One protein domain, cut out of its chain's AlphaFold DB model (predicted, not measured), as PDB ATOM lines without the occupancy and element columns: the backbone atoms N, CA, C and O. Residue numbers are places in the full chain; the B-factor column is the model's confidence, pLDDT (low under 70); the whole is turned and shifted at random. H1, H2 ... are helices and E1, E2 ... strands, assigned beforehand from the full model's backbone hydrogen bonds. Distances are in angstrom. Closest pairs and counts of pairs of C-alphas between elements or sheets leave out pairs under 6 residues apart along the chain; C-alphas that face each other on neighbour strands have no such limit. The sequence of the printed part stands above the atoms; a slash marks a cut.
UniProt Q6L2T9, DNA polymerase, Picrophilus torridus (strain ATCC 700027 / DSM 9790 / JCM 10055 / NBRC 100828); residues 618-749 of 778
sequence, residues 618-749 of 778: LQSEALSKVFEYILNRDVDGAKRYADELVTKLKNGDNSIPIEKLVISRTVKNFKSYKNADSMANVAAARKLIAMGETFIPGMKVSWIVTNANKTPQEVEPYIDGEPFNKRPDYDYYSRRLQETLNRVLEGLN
ATOM      1  N   LEU A 618      35.636  19.009  12.692       94.75
ATOM      2  CA  LEU A 618      34.638  18.049  13.154       94.75
ATOM      3  C   LEU A 618      33.638  18.682  14.134       94.75
ATOM      4  O   LEU A 618      32.458  18.353  14.100       94.75
ATOM      5  N   GLN A 619      34.088  19.610  14.986       92.75
ATOM      6  CA  GLN A 619      33.227  20.328  15.926       92.75
ATOM      7  C   GLN A 619      32.226  21.228  15.191       92.75
ATOM      8  O   GLN A 619      31.034  21.211  15.500       92.75
ATOM      9  N   SER A 620      32.706  21.998  14.213       91.44
ATOM     10  CA  SER A 620      31.895  22.924  13.417       91.44
ATOM     11  C   SER A 620      30.904  22.186  12.507       91.44
ATOM     12  O   SER A 620      29.732  22.568  12.419       91.44
ATOM     13  N   GLU A 621      31.349  21.104  11.864       93.56
ATOM     14  CA  GLU A 621      30.538  20.238  11.003       93.56
ATOM     15  C   GLU A 621      29.444  19.517  11.796       93.56
ATOM     16  O   GLU A 621      28.271  19.580  11.426       93.56
ATOM     17  N   ALA A 622      29.803  18.888  12.922       95.19
ATOM     18  CA  ALA A 622      28.852  18.174  13.767       95.19
ATOM     19  C   ALA A 622      27.767  19.100  14.314       95.19
ATOM     20  O   ALA A 622      26.586  18.753  14.304       95.19
ATOM     21  N   LEU A 623      28.153  20.301  14.752       94.31
ATOM     22  CA  LEU A 623      27.212  21.302  15.237       94.31
ATOM     23  C   LEU A 623      26.263  21.766  14.124       94.31
ATOM     24  O   LEU A 623      25.059  21.885  14.348       94.31
ATOM     25  N   SER A 624      26.785  21.973  12.913       94.31
ATOM     26  CA  SER A 624      25.969  22.316  11.741       94.31
ATOM     27  C   SER A 624      24.969  21.203  11.411       94.31
ATOM     28  O   SER A 624      23.800  21.488  11.158       94.31
ATOM     29  N   LYS A 625      25.390  19.935  11.501       95.44
ATOM     30  CA  LYS A 625      24.515  18.778  11.280       95.44
ATOM     31  C   LYS A 625      23.445  18.637  12.363       95.44
ATOM     32  O   LYS A 625      22.294  18.352  12.047       95.44
ATOM     33  N   VAL A 626      23.781  18.896  13.628       95.75
ATOM     34  CA  VAL A 626      22.798  18.948  14.726       95.75
ATOM     35  C   VAL A 626      21.748  20.033  14.476       95.75
ATOM     36  O   VAL A 626      20.560  19.764  14.642       95.75
ATOM     37  N   PHE A 627      22.143  21.225  14.013       95.44
ATOM     38  CA  PHE A 627      21.172  22.250  13.617       95.44
ATOM     39  C   PHE A 627      20.301  21.812  12.442       95.44
ATOM     40  O   PHE A 627      19.103  22.067  12.474       95.44
ATOM     41  N   GLU A 628      20.855  21.134  11.437       95.38
ATOM     42  CA  GLU A 628      20.072  20.592  10.321       95.38
ATOM     43  C   GLU A 628      18.973  19.638  10.807       95.38
ATOM     44  O   GLU A 628      17.815  19.794  10.419       95.38
ATOM     45  N   TYR A 629      19.300  18.709  11.710       96.00
ATOM     46  CA  TYR A 629      18.308  17.823  12.327       96.00
ATOM     47  C   TYR A 629      17.239  18.605  13.105       96.00
ATOM     48  O   TYR A 629      16.046  18.415  12.869       96.00
ATOM     49  N   ILE A 630      17.647  19.527  13.985       94.56
ATOM     50  CA  ILE A 630      16.723  20.331  14.807       94.56
ATOM     51  C   ILE A 630      15.788  21.173  13.931       94.56
ATOM     52  O   ILE A 630      14.584  21.215  14.176       94.56
ATOM     53  N   LEU A 631      16.316  21.817  12.890       95.19
ATOM     54  CA  LEU A 631      15.540  22.662  11.980       95.19
ATOM     55  C   LEU A 631      14.659  21.851  11.019       95.19
ATOM     56  O   LEU A 631      13.683  22.375  10.494       95.19
ATOM     57  N   ASN A 632      14.947  20.563  10.836       94.50
ATOM     58  CA  ASN A 632      14.036  19.607  10.205       94.50
ATOM     59  C   ASN A 632      13.082  18.938  11.214       94.50
ATOM     60  O   ASN A 632      12.376  18.000  10.853       94.50
ATOM     61  N   ARG A 633      13.019  19.442  12.457       94.00
ATOM     62  CA  ARG A 633      12.161  18.955  13.550       94.00
ATOM     63  C   ARG A 633      12.479  17.517  14.004       94.00
ATOM     64  O   ARG A 633      11.649  16.882  14.646       94.00
ATOM     65  N   ASP A 634      13.692  17.023  13.748       95.06
ATOM     66  CA  ASP A 634      14.179  15.701  14.175       95.06
ATOM     67  C   ASP A 634      15.177  15.815  15.340       95.06
ATOM     68  O   ASP A 634      16.382  15.577  15.219       95.06
ATOM     69  N   VAL A 635      14.675  16.213  16.511       93.06
ATOM     70  CA  VAL A 635      15.507  16.389  17.713       93.06
ATOM     71  C   VAL A 635      16.102  15.056  18.199       93.06
ATOM     72  O   VAL A 635      17.235  15.012  18.681       93.06
ATOM     73  N   ASP A 636      15.368  13.951  18.051       94.25
ATOM     74  CA  ASP A 636      15.857  12.626  18.439       94.25
ATOM     75  C   ASP A 636      16.969  12.128  17.508       94.25
ATOM     76  O   ASP A 636      17.957  11.562  17.983       94.25
ATOM     77  N   GLY A 637      16.866  12.382  16.201       96.62
ATOM     78  CA  GLY A 637      17.945  12.154  15.243       96.62
ATOM     79  C   GLY A 637      19.183  12.987  15.548       96.62
ATOM     80  O   GLY A 637      20.285  12.439  15.541       96.62
ATOM     81  N   ALA A 638      19.009  14.258  15.933       96.00
ATOM     82  CA  ALA A 638      20.116  15.112  16.368       96.00
ATOM     83  C   ALA A 638      20.884  14.494  17.548       96.00
ATOM     84  O   ALA A 638      22.115  14.417  17.522       96.00
ATOM     85  N   LYS A 639      20.158  14.004  18.564       96.12
ATOM     86  CA  LYS A 639      20.747  13.345  19.738       96.12
ATOM     87  C   LYS A 639      21.458  12.042  19.372       96.12
ATOM     88  O   LYS A 639      22.574  11.830  19.838       96.12
ATOM     89  N   ARG A 640      20.837  11.178  18.557       97.25
ATOM     90  CA  ARG A 640      21.456   9.915  18.103       97.25
ATOM     91  C   ARG A 640      22.761  10.175  17.355       97.25
ATOM     92  O   ARG A 640      23.784   9.606  17.711       97.25
ATOM     93  N   TYR A 641      22.737  11.096  16.392       97.56
ATOM     94  CA  TYR A 641      23.924  11.497  15.640       97.56
ATOM     95  C   TYR A 641      25.044  12.015  16.554       97.56
ATOM     96  O   TYR A 641      26.197  11.610  16.411       97.56
ATOM     97  N   ALA A 642      24.708  12.891  17.509       96.94
ATOM     98  CA  ALA A 642      25.675  13.440  18.454       96.94
ATOM     99  C   ALA A 642      26.319  12.346  19.324       96.94
ATOM    100  O   ALA A 642      27.539  12.329  19.485       96.94
ATOM    101  N   ASP A 643      25.511  11.428  19.858       96.56
ATOM    102  CA  ASP A 643      25.965  10.322  20.708       96.56
ATOM    103  C   ASP A 643      26.900   9.363  19.949       96.56
ATOM    104  O   ASP A 643      28.013   9.076  20.404       96.56
ATOM    105  N   GLU A 644      26.502   8.952  18.742       97.00
ATOM    106  CA  GLU A 644      27.297   8.088  17.867       97.00
ATOM    107  C   GLU A 644      28.631   8.736  17.486       97.00
ATOM    108  O   GLU A 644      29.682   8.095  17.575       97.00
ATOM    109  N   LEU A 645      28.615  10.011  17.086       97.56
ATOM    110  CA  LEU A 645      29.824  10.705  16.653       97.56
ATOM    111  C   LEU A 645      30.815  10.909  17.803       97.56
ATOM    112  O   LEU A 645      32.012  10.672  17.630       97.56
ATOM    113  N   VAL A 646      30.333  11.321  18.980       97.25
ATOM    114  CA  VAL A 646      31.185  11.479  20.169       97.25
ATOM    115  C   VAL A 646      31.775  10.132  20.584       97.25
ATOM    116  O   VAL A 646      32.956  10.075  20.927       97.25
ATOM    117  N   THR A 647      31.002   9.048  20.496       96.81
ATOM    118  CA  THR A 647      31.478   7.690  20.789       96.81
ATOM    119  C   THR A 647      32.558   7.239  19.805       96.81
ATOM    120  O   THR A 647      33.615   6.775  20.233       96.81
ATOM    121  N   LYS A 648      32.352   7.434  18.494       96.69
ATOM    122  CA  LYS A 648      33.364   7.137  17.462       96.69
ATOM    123  C   LYS A 648      34.658   7.907  17.696       96.69
ATOM    124  O   LYS A 648      35.734   7.314  17.711       96.69
ATOM    125  N   LEU A 649      34.549   9.214  17.936       96.94
ATOM    126  CA  LEU A 649      35.707  10.064  18.182       96.94
ATOM    127  C   LEU A 649      36.465   9.632  19.435       96.94
ATOM    128  O   LEU A 649      37.683   9.518  19.390       96.94
ATOM    129  N   LYS A 650      35.753   9.345  20.530       95.88
ATOM    130  CA  LYS A 650      36.344   8.857  21.780       95.88
ATOM    131  C   LYS A 650      37.120   7.553  21.587       95.88
ATOM    132  O   LYS A 650      38.196   7.390  22.153       95.88
ATOM    133  N   ASN A 651      36.598   6.653  20.759       95.38
ATOM    134  CA  ASN A 651      37.236   5.374  20.451       95.38
ATOM    135  C   ASN A 651      38.393   5.491  19.440       95.38
ATOM    136  O   ASN A 651      39.040   4.485  19.157       95.38
ATOM    137  N   GLY A 652      38.671   6.689  18.911       93.06
ATOM    138  CA  GLY A 652      39.706   6.905  17.898       93.06
ATOM    139  C   GLY A 652      39.395   6.220  16.567       93.06
ATOM    140  O   GLY A 652      40.293   5.662  15.949       93.06
ATOM    141  N   ASP A 653      38.124   6.212  16.158       94.56
ATOM    142  CA  ASP A 653      37.669   5.584  14.914       94.56
ATOM    143  C   ASP A 653      38.379   6.181  13.679       94.56
ATOM    144  O   ASP A 653      38.326   7.389  13.438       94.56
ATOM    145  N   ASN A 654      39.009   5.317  12.874       89.81
ATOM    146  CA  ASN A 654      39.791   5.696  11.690       89.81
ATOM    147  C   ASN A 654      38.956   6.334  10.563       89.81
ATOM    148  O   ASN A 654      39.523   6.892   9.627       89.81
ATOM    149  N   SER A 655      37.622   6.258  10.619       92.75
ATOM    150  CA  SER A 655      36.743   6.976   9.686       92.75
ATOM    151  C   SER A 655      36.738   8.494   9.896       92.75
ATOM    152  O   SER A 655      36.218   9.217   9.045       92.75
ATOM    153  N   ILE A 656      37.302   8.990  11.005       94.44
ATOM    154  CA  ILE A 656      37.458  10.417  11.291       94.44
ATOM    155  C   ILE A 656      38.882  10.847  10.901       94.44
ATOM    156  O   ILE A 656      39.832  10.484  11.598       94.44
ATOM    157  N   PRO A 657      39.046  11.653   9.836       93.38
ATOM    158  CA  PRO A 657      40.356  12.149   9.430       93.38
ATOM    159  C   PRO A 657      40.972  13.048  10.510       93.38
ATOM    160  O   PRO A 657      40.272  13.850  11.142       93.38
ATOM    161  N   ILE A 658      42.283  12.929  10.720       92.25
ATOM    162  CA  ILE A 658      43.030  13.680  11.744       92.25
ATOM    163  C   ILE A 658      42.981  15.187  11.468       92.25
ATOM    164  O   ILE A 658      42.917  15.994  12.396       92.25
ATOM    165  N   GLU A 659      42.931  15.567  10.197       91.25
ATOM    166  CA  GLU A 659      42.838  16.939   9.710       91.25
ATOM    167  C   GLU A 659      41.599  17.638  10.285       91.25
ATOM    168  O   GLU A 659      41.637  18.823  10.623       91.25
ATOM    169  N   LYS A 660      40.516  16.885  10.537       93.38
ATOM    170  CA  LYS A 660      39.303  17.429  11.160       93.38
ATOM    171  C   LYS A 660      39.466  17.787  12.637       93.38
ATOM    172  O   LYS A 660      38.571  18.421  13.199       93.38
ATOM    173  N   LEU A 661      40.574  17.400  13.272       95.12
ATOM    174  CA  LEU A 661      40.914  17.687  14.671       95.12
ATOM    175  C   LEU A 661      41.871  18.882  14.816       95.12
ATOM    176  O   LEU A 661      42.213  19.274  15.936       95.12
ATOM    177  N   VAL A 662      42.293  19.493  13.708       93.50
ATOM    178  CA  VAL A 662      43.237  20.612  13.723       93.50
ATOM    179  C   VAL A 662      42.590  21.859  14.323       93.50
ATOM    180  O   VAL A 662      41.492  22.275  13.932       93.50
ATOM    181  N   ILE A 663      43.294  22.462  15.282       92.88
ATOM    182  CA  ILE A 663      42.932  23.723  15.929       92.88
ATOM    183  C   ILE A 663      43.893  24.800  15.438       92.88
ATOM    184  O   ILE A 663      45.106  24.611  15.497       92.88
ATOM    185  N   SER A 664      43.358  25.952  15.036       91.31
ATOM    186  CA  SER A 664      44.163  27.076  14.555       91.31
ATOM    187  C   SER A 664      43.856  28.339  15.349       91.31
ATOM    188  O   SER A 664      42.699  28.734  15.515       91.31
ATOM    189  N   ARG A 665      44.886  29.022  15.857       90.56
ATOM    190  CA  ARG A 665      44.720  30.321  16.534       90.56
ATOM    191  C   ARG A 665      45.838  31.278  16.184       90.56
ATOM    192  O   ARG A 665      46.995  30.887  16.075       90.56
ATOM    193  N   THR A 666      45.475  32.553  16.086       89.81
ATOM    194  CA  THR A 666      46.431  33.644  15.930       89.81
ATOM    195  C   THR A 666      47.367  33.710  17.128       89.81
ATOM    196  O   THR A 666      46.920  33.777  18.278       89.81
ATOM    197  N   VAL A 667      48.664  33.742  16.851       88.62
ATOM    198  CA  VAL A 667      49.715  33.884  17.852       88.62
ATOM    199  C   VAL A 667      50.312  35.279  17.726       88.62
ATOM    200  O   VAL A 667      50.829  35.655  16.683       88.62
ATOM    201  N   LYS A 668      50.189  36.082  18.780       87.56
ATOM    202  CA  LYS A 668      50.765  37.428  18.871       87.56
ATOM    203  C   LYS A 668      52.255  37.339  19.200       87.56
ATOM    204  O   LYS A 668      52.800  36.257  19.403       87.56
ATOM    205  N   ASN A 669      52.908  38.493  19.323       85.19
ATOM    206  CA  ASN A 669      54.275  38.551  19.826       85.19
ATOM    207  C   ASN A 669      54.345  37.866  21.201       85.19
ATOM    208  O   ASN A 669      53.531  38.171  22.076       85.19
ATOM    209  N   PHE A 670      55.302  36.957  21.401       87.44
ATOM    210  CA  PHE A 670      55.406  36.175  22.635       87.44
ATOM    211  C   PHE A 670      55.493  37.048  23.893       87.44
ATOM    212  O   PHE A 670      54.900  36.702  24.912       87.44
ATOM    213  N   LYS A 671      56.120  38.230  23.800       86.81
ATOM    214  CA  LYS A 671      56.237  39.196  24.906       86.81
ATOM    215  C   LYS A 671      54.902  39.824  25.327       86.81
ATOM    216  O   LYS A 671      54.815  40.389  26.408       86.81
ATOM    217  N   SER A 672      53.866  39.743  24.488       86.25
ATOM    218  CA  SER A 672      52.535  40.293  24.793       86.25
ATOM    219  C   SER A 672      51.686  39.390  25.694       86.25
ATOM    220  O   SER A 672      50.647  39.818  26.195       86.25
ATOM    221  N   TYR A 673      52.103  38.138  25.908       86.69
ATOM    222  CA  TYR A 673      51.380  37.185  26.742       86.69
ATOM    223  C   TYR A 673      51.901  37.212  28.179       86.69
ATOM    224  O   TYR A 673      53.089  37.013  28.408       86.69
ATOM    225  N   LYS A 674      50.996  37.358  29.159       85.06
ATOM    226  CA  LYS A 674      51.344  37.244  30.589       85.06
ATOM    227  C   LYS A 674      51.875  35.841  30.945       85.06
ATOM    228  O   LYS A 674      52.828  35.738  31.700       85.06
ATOM    229  N   ASN A 675      51.292  34.779  30.367       85.31
ATOM    230  CA  ASN A 675      51.610  33.372  30.671       85.31
ATOM    231  C   ASN A 675      51.901  32.550  29.399       85.31
ATOM    232  O   ASN A 675      51.274  31.513  29.169       85.31
ATOM    233  N   ALA A 676      52.819  33.026  28.553       83.88
ATOM    234  CA  ALA A 676      53.104  32.454  27.230       83.88
ATOM    235  C   ALA A 676      53.347  30.930  27.253       83.88
ATOM    236  O   ALA A 676      52.776  30.203  26.443       83.88
ATOM    237  N   ASP A 677      54.124  30.439  28.221       83.62
ATOM    238  CA  ASP A 677      54.560  29.035  28.279       83.62
ATOM    239  C   ASP A 677      53.443  28.053  28.661       83.62
ATOM    240  O   ASP A 677      53.571  26.849  28.465       83.62
ATOM    241  N   SER A 678      52.310  28.562  29.154       84.69
ATOM    242  CA  SER A 678      51.127  27.746  29.455       84.69
ATOM    243  C   SER A 678      50.196  27.539  28.250       84.69
ATOM    244  O   SER A 678      49.263  26.736  28.307       84.69
ATOM    245  N   MET A 679      50.408  28.279  27.156       90.00
ATOM    246  CA  MET A 679      49.460  28.368  26.045       90.00
ATOM    247  C   MET A 679      49.830  27.418  24.901       90.00
ATOM    248  O   MET A 679      50.908  27.521  24.321       90.00
ATOM    249  N   ALA A 680      48.890  26.558  24.493       91.81
ATOM    250  CA  ALA A 680      49.082  25.610  23.386       91.81
ATOM    251  C   ALA A 680      49.522  26.278  22.080       91.81
ATOM    252  O   ALA A 680      50.456  25.821  21.433       91.81
ATOM    253  N   ASN A 681      48.884  27.385  21.703       91.88
ATOM    254  CA  ASN A 681      49.208  28.090  20.466       91.88
ATOM    255  C   ASN A 681      50.649  28.639  20.473       91.88
ATOM    256  O   ASN A 681      51.294  28.663  19.432       91.88
ATOM    257  N   VAL A 682      51.174  29.039  21.639       92.56
ATOM    258  CA  VAL A 682      52.570  29.484  21.786       92.56
ATOM    259  C   VAL A 682      53.522  28.289  21.763       92.56
ATOM    260  O   VAL A 682      54.547  28.353  21.093       92.56
ATOM    261  N   ALA A 683      53.187  27.191  22.447       93.25
ATOM    262  CA  ALA A 683      53.985  25.966  22.421       93.25
ATOM    263  C   ALA A 683      54.115  25.404  20.995       93.25
ATOM    264  O   ALA A 683      55.219  25.087  20.558       93.25
ATOM    265  N   ALA A 684      53.009  25.364  20.245       93.69
ATOM    266  CA  ALA A 684      53.003  24.990  18.836       93.69
ATOM    267  C   ALA A 684      53.858  25.949  17.993       93.69
ATOM    268  O   ALA A 684      54.690  25.486  17.224       93.69
ATOM    269  N   ALA A 685      53.733  27.268  18.185       92.50
ATOM    270  CA  ALA A 685      54.543  28.248  17.456       92.50
ATOM    271  C   ALA A 685      56.047  28.082  17.726       92.50
ATOM    272  O   ALA A 685      56.849  28.122  16.802       92.50
ATOM    273  N   ARG A 686      56.445  27.859  18.986       92.38
ATOM    274  CA  ARG A 686      57.848  27.614  19.357       92.38
ATOM    275  C   ARG A 686      58.389  26.334  18.722       92.38
ATOM    276  O   ARG A 686      59.526  26.338  18.267       92.38
ATOM    277  N   LYS A 687      57.590  25.262  18.690       92.44
ATOM    278  CA  LYS A 687      57.956  24.014  18.004       92.44
ATOM    279  C   LYS A 687      58.105  24.227  16.502       92.44
ATOM    280  O   LYS A 687      59.100  23.789  15.952       92.44
ATOM    281  N   LEU A 688      57.173  24.952  15.883       88.81
ATOM    282  CA  LEU A 688      57.216  25.308  14.465       88.81
ATOM    283  C   LEU A 688      58.520  26.063  14.136       88.81
ATOM    284  O   LEU A 688      59.290  25.621  13.295       88.81
ATOM    285  N   ILE A 689      58.856  27.101  14.913       86.38
ATOM    286  CA  ILE A 689      60.131  27.835  14.782       86.38
ATOM    287  C   ILE A 689      61.342  26.910  14.967       86.38
ATOM    288  O   ILE A 689      62.317  27.008  14.229       86.38
ATOM    289  N   ALA A 690      61.303  26.011  15.953       87.25
ATOM    290  CA  ALA A 690      62.393  25.068  16.201       87.25
ATOM    291  C   ALA A 690      62.577  24.046  15.064       87.25
ATOM    292  O   ALA A 690      63.664  23.491  14.931       87.25
ATOM    293  N   MET A 691      61.542  23.815  14.251       83.62
ATOM    294  CA  MET A 691      61.603  23.011  13.027       83.62
ATOM    295  C   MET A 691      62.170  23.797  11.831       83.62
ATOM    296  O   MET A 691      62.351  23.208  10.777       83.62
ATOM    297  N   GLY A 692      62.484  25.090  11.988       74.06
ATOM    298  CA  GLY A 692      63.019  25.947  10.923       74.06
ATOM    299  C   GLY A 692      61.961  26.745  10.158       74.06
ATOM    300  O   GLY A 692      62.304  27.484   9.244       74.06
ATOM    301  N   GLU A 693      60.689  26.641  10.544       77.00
ATOM    302  CA  GLU A 693      59.586  27.331   9.876       77.00
ATOM    303  C   GLU A 693      59.492  28.812  10.268       77.00
ATOM    304  O   GLU A 693      59.680  29.203  11.429       77.00
ATOM    305  N   THR A 694      59.116  29.646   9.300       70.00
ATOM    306  CA  THR A 694      58.941  31.085   9.511       70.00
ATOM    307  C   THR A 694      57.686  31.363  10.338       70.00
ATOM    308  O   THR A 694      56.576  30.957   9.996       70.00
ATOM    309  N   PHE A 695      57.840  32.125  11.423       80.06
ATOM    310  CA  PHE A 695      56.729  32.585  12.250       80.06
ATOM    311  C   PHE A 695      56.741  34.100  12.410       80.06
ATOM    312  O   PHE A 695      57.737  34.689  12.835       80.06
ATOM    313  N   ILE A 696      55.584  34.717  12.179       74.88
ATOM    314  CA  ILE A 696      55.379  36.149  12.367       74.88
ATOM    315  C   ILE A 696      54.244  36.387  13.361       74.88
ATOM    316  O   ILE A 696      53.157  35.812  13.224       74.88
ATOM    317  N   PRO A 697      54.450  37.274  14.354       81.31
ATOM    318  CA  PRO A 697      53.381  37.757  15.210       81.31
ATOM    319  C   PRO A 697      52.145  38.185  14.412       81.31
ATOM    320  O   PRO A 697      52.184  39.111  13.612       81.31
ATOM    321  N   GLY A 698      51.021  37.530  14.678       79.62
ATOM    322  CA  GLY A 698      49.761  37.739  13.977       79.62
ATOM    323  C   GLY A 698      49.336  36.556  13.110       79.62
ATOM    324  O   GLY A 698      48.148  36.483  12.791       79.62
ATOM    325  N   MET A 699      50.228  35.619  12.782       83.06
ATOM    326  CA  MET A 699      49.883  34.407  12.030       83.06
ATOM    327  C   MET A 699      49.039  33.435  12.852       83.06
ATOM    328  O   MET A 699      49.225  33.299  14.069       83.06
ATOM    329  N   LYS A 700      48.105  32.733  12.201       88.81
ATOM    330  CA  LYS A 700      47.516  31.521  12.773       88.81
ATOM    331  C   LYS A 700      48.525  30.384  12.758       88.81
ATOM    332  O   LYS A 700      49.084  30.050  11.723       88.81
ATOM    333  N   VAL A 701      48.690  29.764  13.920       90.44
ATOM    334  CA  VAL A 701      49.417  28.504  14.063       90.44
ATOM    335  C   VAL A 701      48.392  27.396  14.239       90.44
ATOM    336  O   VAL A 701      47.455  27.554  15.029       90.44
ATOM    337  N   SER A 702      48.569  26.312  13.488       92.25
ATOM    338  CA  SER A 702      47.730  25.114  13.514       92.25
ATOM    339  C   SER A 702      48.413  24.012  14.320       92.25
ATOM    340  O   SER A 702      49.622  23.811  14.208       92.25
ATOM    341  N   TRP A 703      47.658  23.307  15.161       94.38
ATOM    342  CA  TRP A 703      48.181  22.207  15.971       94.38
ATOM    343  C   TRP A 703      47.112  21.171  16.308       94.38
ATOM    344  O   TRP A 703      45.906  21.422  16.216       94.38
ATOM    345  N   ILE A 704      47.583  20.019  16.778       96.31
ATOM    346  CA  ILE A 704      46.771  18.960  17.374       96.31
ATOM    347  C   ILE A 704      47.204  18.756  18.825       96.31
ATOM    348  O   ILE A 704      48.393  18.777  19.146       96.31
ATOM    349  N   VAL A 705      46.233  18.582  19.720       96.62
ATOM    350  CA  VAL A 705      46.489  18.249  21.127       96.62
ATOM    351  C   VAL A 705      46.762  16.753  21.237       96.62
ATOM    352  O   VAL A 705      45.931  15.937  20.840       96.62
ATOM    353  N   THR A 706      47.926  16.394  21.771       96.75
ATOM    354  CA  THR A 706      48.369  14.998  21.921       96.75
ATOM    355  C   THR A 706      48.300  14.513  23.366       96.75
ATOM    356  O   THR A 706      48.193  13.310  23.594       96.75
ATOM    357  N   ASN A 707      48.309  15.428  24.345       94.94
ATOM    358  CA  ASN A 707      48.061  15.100  25.750       94.94
ATOM    359  C   ASN A 707      47.539  16.313  26.536       94.94
ATOM    360  O   ASN A 707      48.301  17.207  26.914       94.94
ATOM    361  N   ALA A 708      46.241  16.325  26.832       93.19
ATOM    362  CA  ALA A 708      45.590  17.381  27.601       93.19
ATOM    363  C   ALA A 708      45.708  17.210  29.125       93.19
ATOM    364  O   ALA A 708      45.344  18.123  29.864       93.19
ATOM    365  N   ASN A 709      46.195  16.062  29.615       91.31
ATOM    366  CA  ASN A 709      46.319  15.786  31.054       91.31
ATOM    367  C   ASN A 709      47.619  16.336  31.666       91.31
ATOM    368  O   ASN A 709      47.769  16.347  32.887       91.31
ATOM    369  N   LYS A 710      48.563  16.798  30.839       90.25
ATOM    370  CA  LYS A 710      49.776  17.491  31.290       90.25
ATOM    371  C   LYS A 710      49.558  18.999  31.386       90.25
ATOM    372  O   LYS A 710      48.709  19.566  30.707       90.25
ATOM    373  N   THR A 711      50.340  19.648  32.248       85.50
ATOM    374  CA  THR A 711      50.345  21.108  32.412       85.50
ATOM    375  C   THR A 711      51.770  21.633  32.200       85.50
ATOM    376  O   THR A 711      52.630  21.332  33.029       85.50
ATOM    377  N   PRO A 712      52.042  22.404  31.129       87.75
ATOM    378  CA  PRO A 712      51.132  22.738  30.025       87.75
ATOM    379  C   PRO A 712      50.742  21.516  29.176       87.75
ATOM    380  O   PRO A 712      51.454  20.512  29.156       87.75
ATOM    381  N   GLN A 713      49.603  21.611  28.483       91.44
ATOM    382  CA  GLN A 713      49.143  20.565  27.561       91.44
ATOM    383  C   GLN A 713      50.175  20.320  26.451       91.44
ATOM    384  O   GLN A 713      50.775  21.269  25.936       91.44
ATOM    385  N   GLU A 714      50.355  19.062  26.051       94.81
ATOM    386  CA  GLU A 714      51.233  18.718  24.933       94.81
ATOM    387  C   GLU A 714      50.481  18.870  23.613       94.81
ATOM    388  O   GLU A 714      49.358  18.383  23.440       94.81
ATOM    389  N   VAL A 715      51.122  19.568  22.681       95.81
ATOM    390  CA  VAL A 715      50.593  19.855  21.348       95.81
ATOM    391  C   VAL A 715      51.666  19.644  20.303       95.81
ATOM    392  O   VAL A 715      52.846  19.847  20.588       95.81
ATOM    393  N   GLU A 716      51.259  19.289  19.094       95.81
ATOM    394  CA  GLU A 716      52.152  19.130  17.949       95.81
ATOM    395  C   GLU A 716      51.688  20.030  16.803       95.81
ATOM    396  O   GLU A 716      50.485  20.038  16.511       95.81
ATOM    397  N   PRO A 717      52.592  20.816  16.184       93.56
ATOM    398  CA  PRO A 717      52.257  21.608  15.008       93.56
ATOM    399  C   PRO A 717      51.659  20.732  13.907       93.56
ATOM    400  O   PRO A 717      52.064  19.584  13.724       93.56
ATOM    401  N   TYR A 718      50.691  21.282  13.187       90.81
ATOM    402  CA  TYR A 718      50.104  20.657  12.010       90.81
ATOM    403  C   TYR A 718      50.411  21.532  10.793       90.81
ATOM    404  O   TYR A 718      50.063  22.716  10.791       90.81
ATOM    405  N   ILE A 719      51.063  20.947   9.787       85.50
ATOM    406  CA  ILE A 719      51.486  21.610   8.549       85.50
ATOM    407  C   ILE A 719      50.723  20.960   7.392       85.50
ATOM    408  O   ILE A 719      50.731  19.741   7.241       85.50
ATOM    409  N   ASP A 720      50.017  21.770   6.600       80.31
ATOM    410  CA  ASP A 720      49.196  21.276   5.492       80.31
ATOM    411  C   ASP A 720      50.064  20.628   4.403       80.31
ATOM    412  O   ASP A 720      50.882  21.303   3.785       80.31
ATOM    413  N   GLY A 721      49.829  19.342   4.126       76.56
ATOM    414  CA  GLY A 721      50.583  18.564   3.134       76.56
ATOM    415  C   GLY A 721      51.655  17.651   3.734       76.56
ATOM    416  O   GLY A 721      52.087  16.724   3.055       76.56
ATOM    417  N   GLU A 722      52.002  17.839   5.010       82.00
ATOM    418  CA  GLU A 722      52.983  17.012   5.715       82.00
ATOM    419  C   GLU A 722      52.322  15.854   6.488       82.00
ATOM    420  O   GLU A 722      51.264  16.036   7.103       82.00
ATOM    421  N   PRO A 723      52.935  14.653   6.532       84.25
ATOM    422  CA  PRO A 723      52.425  13.541   7.329       84.25
ATOM    423  C   PRO A 723      52.385  13.847   8.837       84.25
ATOM    424  O   PRO A 723      53.404  14.159   9.459       84.25
ATOM    425  N   PHE A 724      51.222  13.663   9.472       89.62
ATOM    426  CA  PHE A 724      51.078  13.804  10.924       89.62
ATOM    427  C   PHE A 724      51.249  12.459  11.653       89.62
ATOM    428  O   PHE A 724      50.357  11.615  11.661       89.62
ATOM    429  N   ASN A 725      52.391  12.271  12.324       89.25
ATOM    430  CA  ASN A 725      52.805  10.972  12.890       89.25
ATOM    431  C   ASN A 725      52.532  10.795  14.399       89.25
ATOM    432  O   ASN A 725      53.096   9.905  15.042       89.25
ATOM    433  N   LYS A 726      51.728  11.665  15.017       93.50
ATOM    434  CA  LYS A 726      51.466  11.648  16.466       93.50
ATOM    435  C   LYS A 726      50.014  11.260  16.736       93.50
ATOM    436  O   LYS A 726      49.129  11.564  15.947       93.50
ATOM    437  N   ARG A 727      49.753  10.578  17.856       93.81
ATOM    438  CA  ARG A 727      48.386  10.183  18.232       93.81
ATOM    439  C   ARG A 727      47.651  11.374  18.874       93.81
ATOM    440  O   ARG A 727      48.164  11.895  19.865       93.81
ATOM    441  N   PRO A 728      46.475  11.786  18.366       96.56
ATOM    442  CA  PRO A 728      45.645  12.795  19.021       96.56
ATOM    443  C   PRO A 728      45.113  12.326  20.385       96.56
ATOM    444  O   PRO A 728      44.870  11.137  20.600       96.56
ATOM    445  N   ASP A 729      44.852  13.273  21.286       96.62
ATOM    446  CA  ASP A 729      44.125  13.020  22.533       96.62
ATOM    447  C   ASP A 729      42.609  12.943  22.263       96.62
ATOM    448  O   ASP A 729      41.867  13.923  22.368       96.62
ATOM    449  N   TYR A 730      42.134  11.764  21.862       96.38
ATOM    450  CA  TYR A 730      40.725  11.530  21.523       96.38
ATOM    451  C   TYR A 730      39.747  11.792  22.686       96.38
ATOM    452  O   TYR A 730      38.599  12.184  22.453       96.38
ATOM    453  N   ASP A 731      40.186  11.658  23.941       94.81
ATOM    454  CA  ASP A 731      39.372  11.998  25.114       94.81
ATOM    455  C   ASP A 731      39.210  13.515  25.262       94.81
ATOM    456  O   ASP A 731      38.133  14.006  25.610       94.81
ATOM    457  N   TYR A 732      40.254  14.299  24.989       94.94
ATOM    458  CA  TYR A 732      40.159  15.756  24.901       94.94
ATOM    459  C   TYR A 732      39.188  16.195  23.798       94.94
ATOM    460  O   TYR A 732      38.273  16.983  24.054       94.94
ATOM    461  N   TYR A 733      39.349  15.661  22.584       96.06
ATOM    462  CA  TYR A 733      38.524  16.049  21.439       96.06
ATOM    463  C   TYR A 733      37.059  15.628  21.600       96.06
ATOM    464  O   TYR A 733      36.162  16.438  21.360       96.06
ATOM    465  N   SER A 734      36.792  14.406  22.072       96.50
ATOM    466  CA  SER A 734      35.422  13.928  22.305       96.50
ATOM    467  C   SER A 734      34.705  14.686  23.423       96.50
ATOM    468  O   SER A 734      33.513  14.962  23.290       96.50
ATOM    469  N   ARG A 735      35.409  15.101  24.489       94.62
ATOM    470  CA  ARG A 735      34.837  15.970  25.532       94.62
ATOM    471  C   ARG A 735      34.450  17.338  24.983       94.62
ATOM    472  O   ARG A 735      33.310  17.752  25.160       94.62
ATOM    473  N   ARG A 736      35.351  18.007  24.254       93.75
ATOM    474  CA  ARG A 736      35.052  19.316  23.641       93.75
ATOM    475  C   ARG A 736      33.919  19.240  22.619       93.75
ATOM    476  O   ARG A 736      33.103  20.163  22.542       93.75
ATOM    477  N   LEU A 737      33.852  18.151  21.851       95.12
ATOM    478  CA  LEU A 737      32.744  17.896  20.936       95.12
ATOM    479  C   LEU A 737      31.426  17.747  21.711       95.12
ATOM    480  O   LEU A 737      30.479  18.471  21.418       95.12
ATOM    481  N   GLN A 738      31.390  16.894  22.742       95.69
ATOM    482  CA  GLN A 738      30.212  16.704  23.598       95.69
ATOM    483  C   GLN A 738      29.728  18.022  24.213       95.69
ATOM    484  O   GLN A 738      28.549  18.340  24.099       95.69
ATOM    485  N   GLU A 739      30.623  18.807  24.818       92.44
ATOM    486  CA  GLU A 739      30.292  20.112  25.407       92.44
ATOM    487  C   GLU A 739      29.660  21.060  24.383       92.44
ATOM    488  O   GLU A 739      28.702  21.765  24.688       92.44
ATOM    489  N   THR A 740      30.176  21.070  23.152       91.69
ATOM    490  CA  THR A 740      29.657  21.935  22.086       91.69
ATOM    491  C   THR A 740      28.254  21.522  21.660       91.69
ATOM    492  O   THR A 740      27.380  22.375  21.528       91.69
ATOM    493  N   LEU A 741      28.023  20.222  21.459       94.06
ATOM    494  CA  LEU A 741      26.716  19.713  21.040       94.06
ATOM    495  C   LEU A 741      25.679  19.835  22.171       94.06
ATOM    496  O   LEU A 741      24.539  20.226  21.919       94.06
ATOM    497  N   ASN A 742      26.079  19.602  23.425       92.56
ATOM    498  CA  ASN A 742      25.195  19.728  24.584       92.56
ATOM    499  C   ASN A 742      24.715  21.160  24.825       92.56
ATOM    500  O   ASN A 742      23.558  21.325  25.182       92.56
ATOM    501  N   ARG A 743      25.500  22.200  24.507       87.06
ATOM    502  CA  ARG A 743      25.008  23.599  24.568       87.06
ATOM    503  C   ARG A 743      23.726  23.833  23.767       87.06
ATOM    504  O   ARG A 743      22.960  24.736  24.085       87.06
ATOM    505  N   VAL A 744      23.521  23.055  22.706       89.12
ATOM    506  CA  VAL A 744      22.309  23.098  21.884       89.12
ATOM    507  C   VAL A 744      21.265  22.110  22.404       89.12
ATOM    508  O   VAL A 744      20.100  22.474  22.552       89.12
ATOM    509  N   LEU A 745      21.672  20.872  22.700       89.94
ATOM    510  CA  LEU A 745      20.757  19.791  23.074       89.94
ATOM    511  C   LEU A 745      20.178  19.921  24.495       89.94
ATOM    512  O   LEU A 745      19.055  19.473  24.724       89.94
ATOM    513  N   GLU A 746      20.891  20.539  25.439       87.50
ATOM    514  CA  GLU A 746      20.416  20.798  26.809       87.50
ATOM    515  C   GLU A 746      19.172  21.691  26.803       87.50
ATOM    516  O   GLU A 746      18.193  21.381  27.474       87.50
ATOM    517  N   GLY A 747      19.143  22.724  25.950       79.75
ATOM    518  CA  GLY A 747      17.969  23.590  25.773       79.75
ATOM    519  C   GLY A 747      16.726  22.862  25.242       79.75
ATOM    520  O   GLY A 747      15.629  23.411  25.282       79.75
ATOM    521  N   LEU A 748      16.893  21.626  24.760       84.38
ATOM    522  CA  LEU A 748      15.836  20.733  24.289       84.38
ATOM    523  C   LEU A 748      15.639  19.513  25.209       84.38
ATOM    524  O   LEU A 748      14.892  18.605  24.850       84.38
ATOM    525  N   ASN A 749      16.294  19.466  26.377       85.50
ATOM    526  CA  ASN A 749      16.316  18.328  27.309       85.50
ATOM    527  C   ASN A 749      16.816  17.012  26.674       85.50
ATOM    528  O   ASN A 749      16.296  15.927  26.947       85.50
TER     529      ASN A 749
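This is residues 618 to 749 of the 778 residues of the protein "DNA polymerase" of Picrophilus torridus (strain ATCC 700027 / DSM 9790 / JCM 10055 / NBRC 100828) (UniProt Q6L2T9). The domain is an elongated body of two lobes set end to end: a bundle of three long helices, H1, H2 and H5, and a small lobe in which H4 covers one face of a twisted three-stranded sheet, E1, E2 and E3. Short H3 lies between the lobes. The printed part has 132 residues with five named helices and three named strands, in the order H1 H2 H3 E1 H4 E2 E3 H5; the sheet's order is E1 E2 E3, all antiparallel, and the class is mostly helix. It is only just compact, close to loose, with a radius of gyration of the C-alphas of 16.9 A and spans of 50 by 30 by 26 A.

H1, residues 618 to 631, begins at C-alpha 618 (34.638, 18.049, 13.154) and is 19.7 A long. H2, residues 635 to 650, is 22.5 A long. H3 is residues 658 to 661 and E1 residues 663 to 666. H4, residues 680 to 690, measures 15.1 A. E2, residues 700 to 707, measures 20.9 A and begins at C-alpha 700 (47.516, 31.521, 12.773). E3 is residues 714 to 717. H5, residues 730 to 748, is 26.7 A long, has a kink of 38 degrees near residue 742 and ends at C-alpha 748 (15.836, 20.733, 24.289).

H1, H2 and H5 form an up and down bundle, each helix running against the one before it. The helical hairpin H1 and H2 touches, through residues 635 to 642 of H2, at a shallow tilt of 15 degrees; the closest C-alphas, of Val 626 and Ala 638, are 5.0 A apart. H5 touches H2 opposite ways at a shallow tilt of 12 degrees, closest at the C-alphas of Lys 650 and Tyr 730, 5.1 A. With residues 736 to 741 H5 touches H1, closest at the C-alphas of Gln 619 and Leu 737, 5.6 A. H5 only grazes the sheet, with residues 730 to 733. E2 pairs with E1 over residues 700 to 703, with N 703 and O 663 2.9 A apart, and in a hairpin with E3 over 703 to 707, with N 704 and O 716 2.9 A apart. H4 is on one face of the sheet, two layers; the C-alphas of Ala 684 and Pro 717, its closest to E3, are 5.2 A apart. H4 and H5 are apart. Each O i to N i+4 pair is within hydrogen-bond range in H1, H2 and H4, and 12 of 15 in H5; H3 is too short for one.

The C-alphas farthest apart, of Arg 633 and Gly 692, are 51.4 A apart. The printed part has no cut. The links E1 to H4 and E3 to H5 are long. The mean pLDDT of the printed part is 91.1, and no printed residue is under 70.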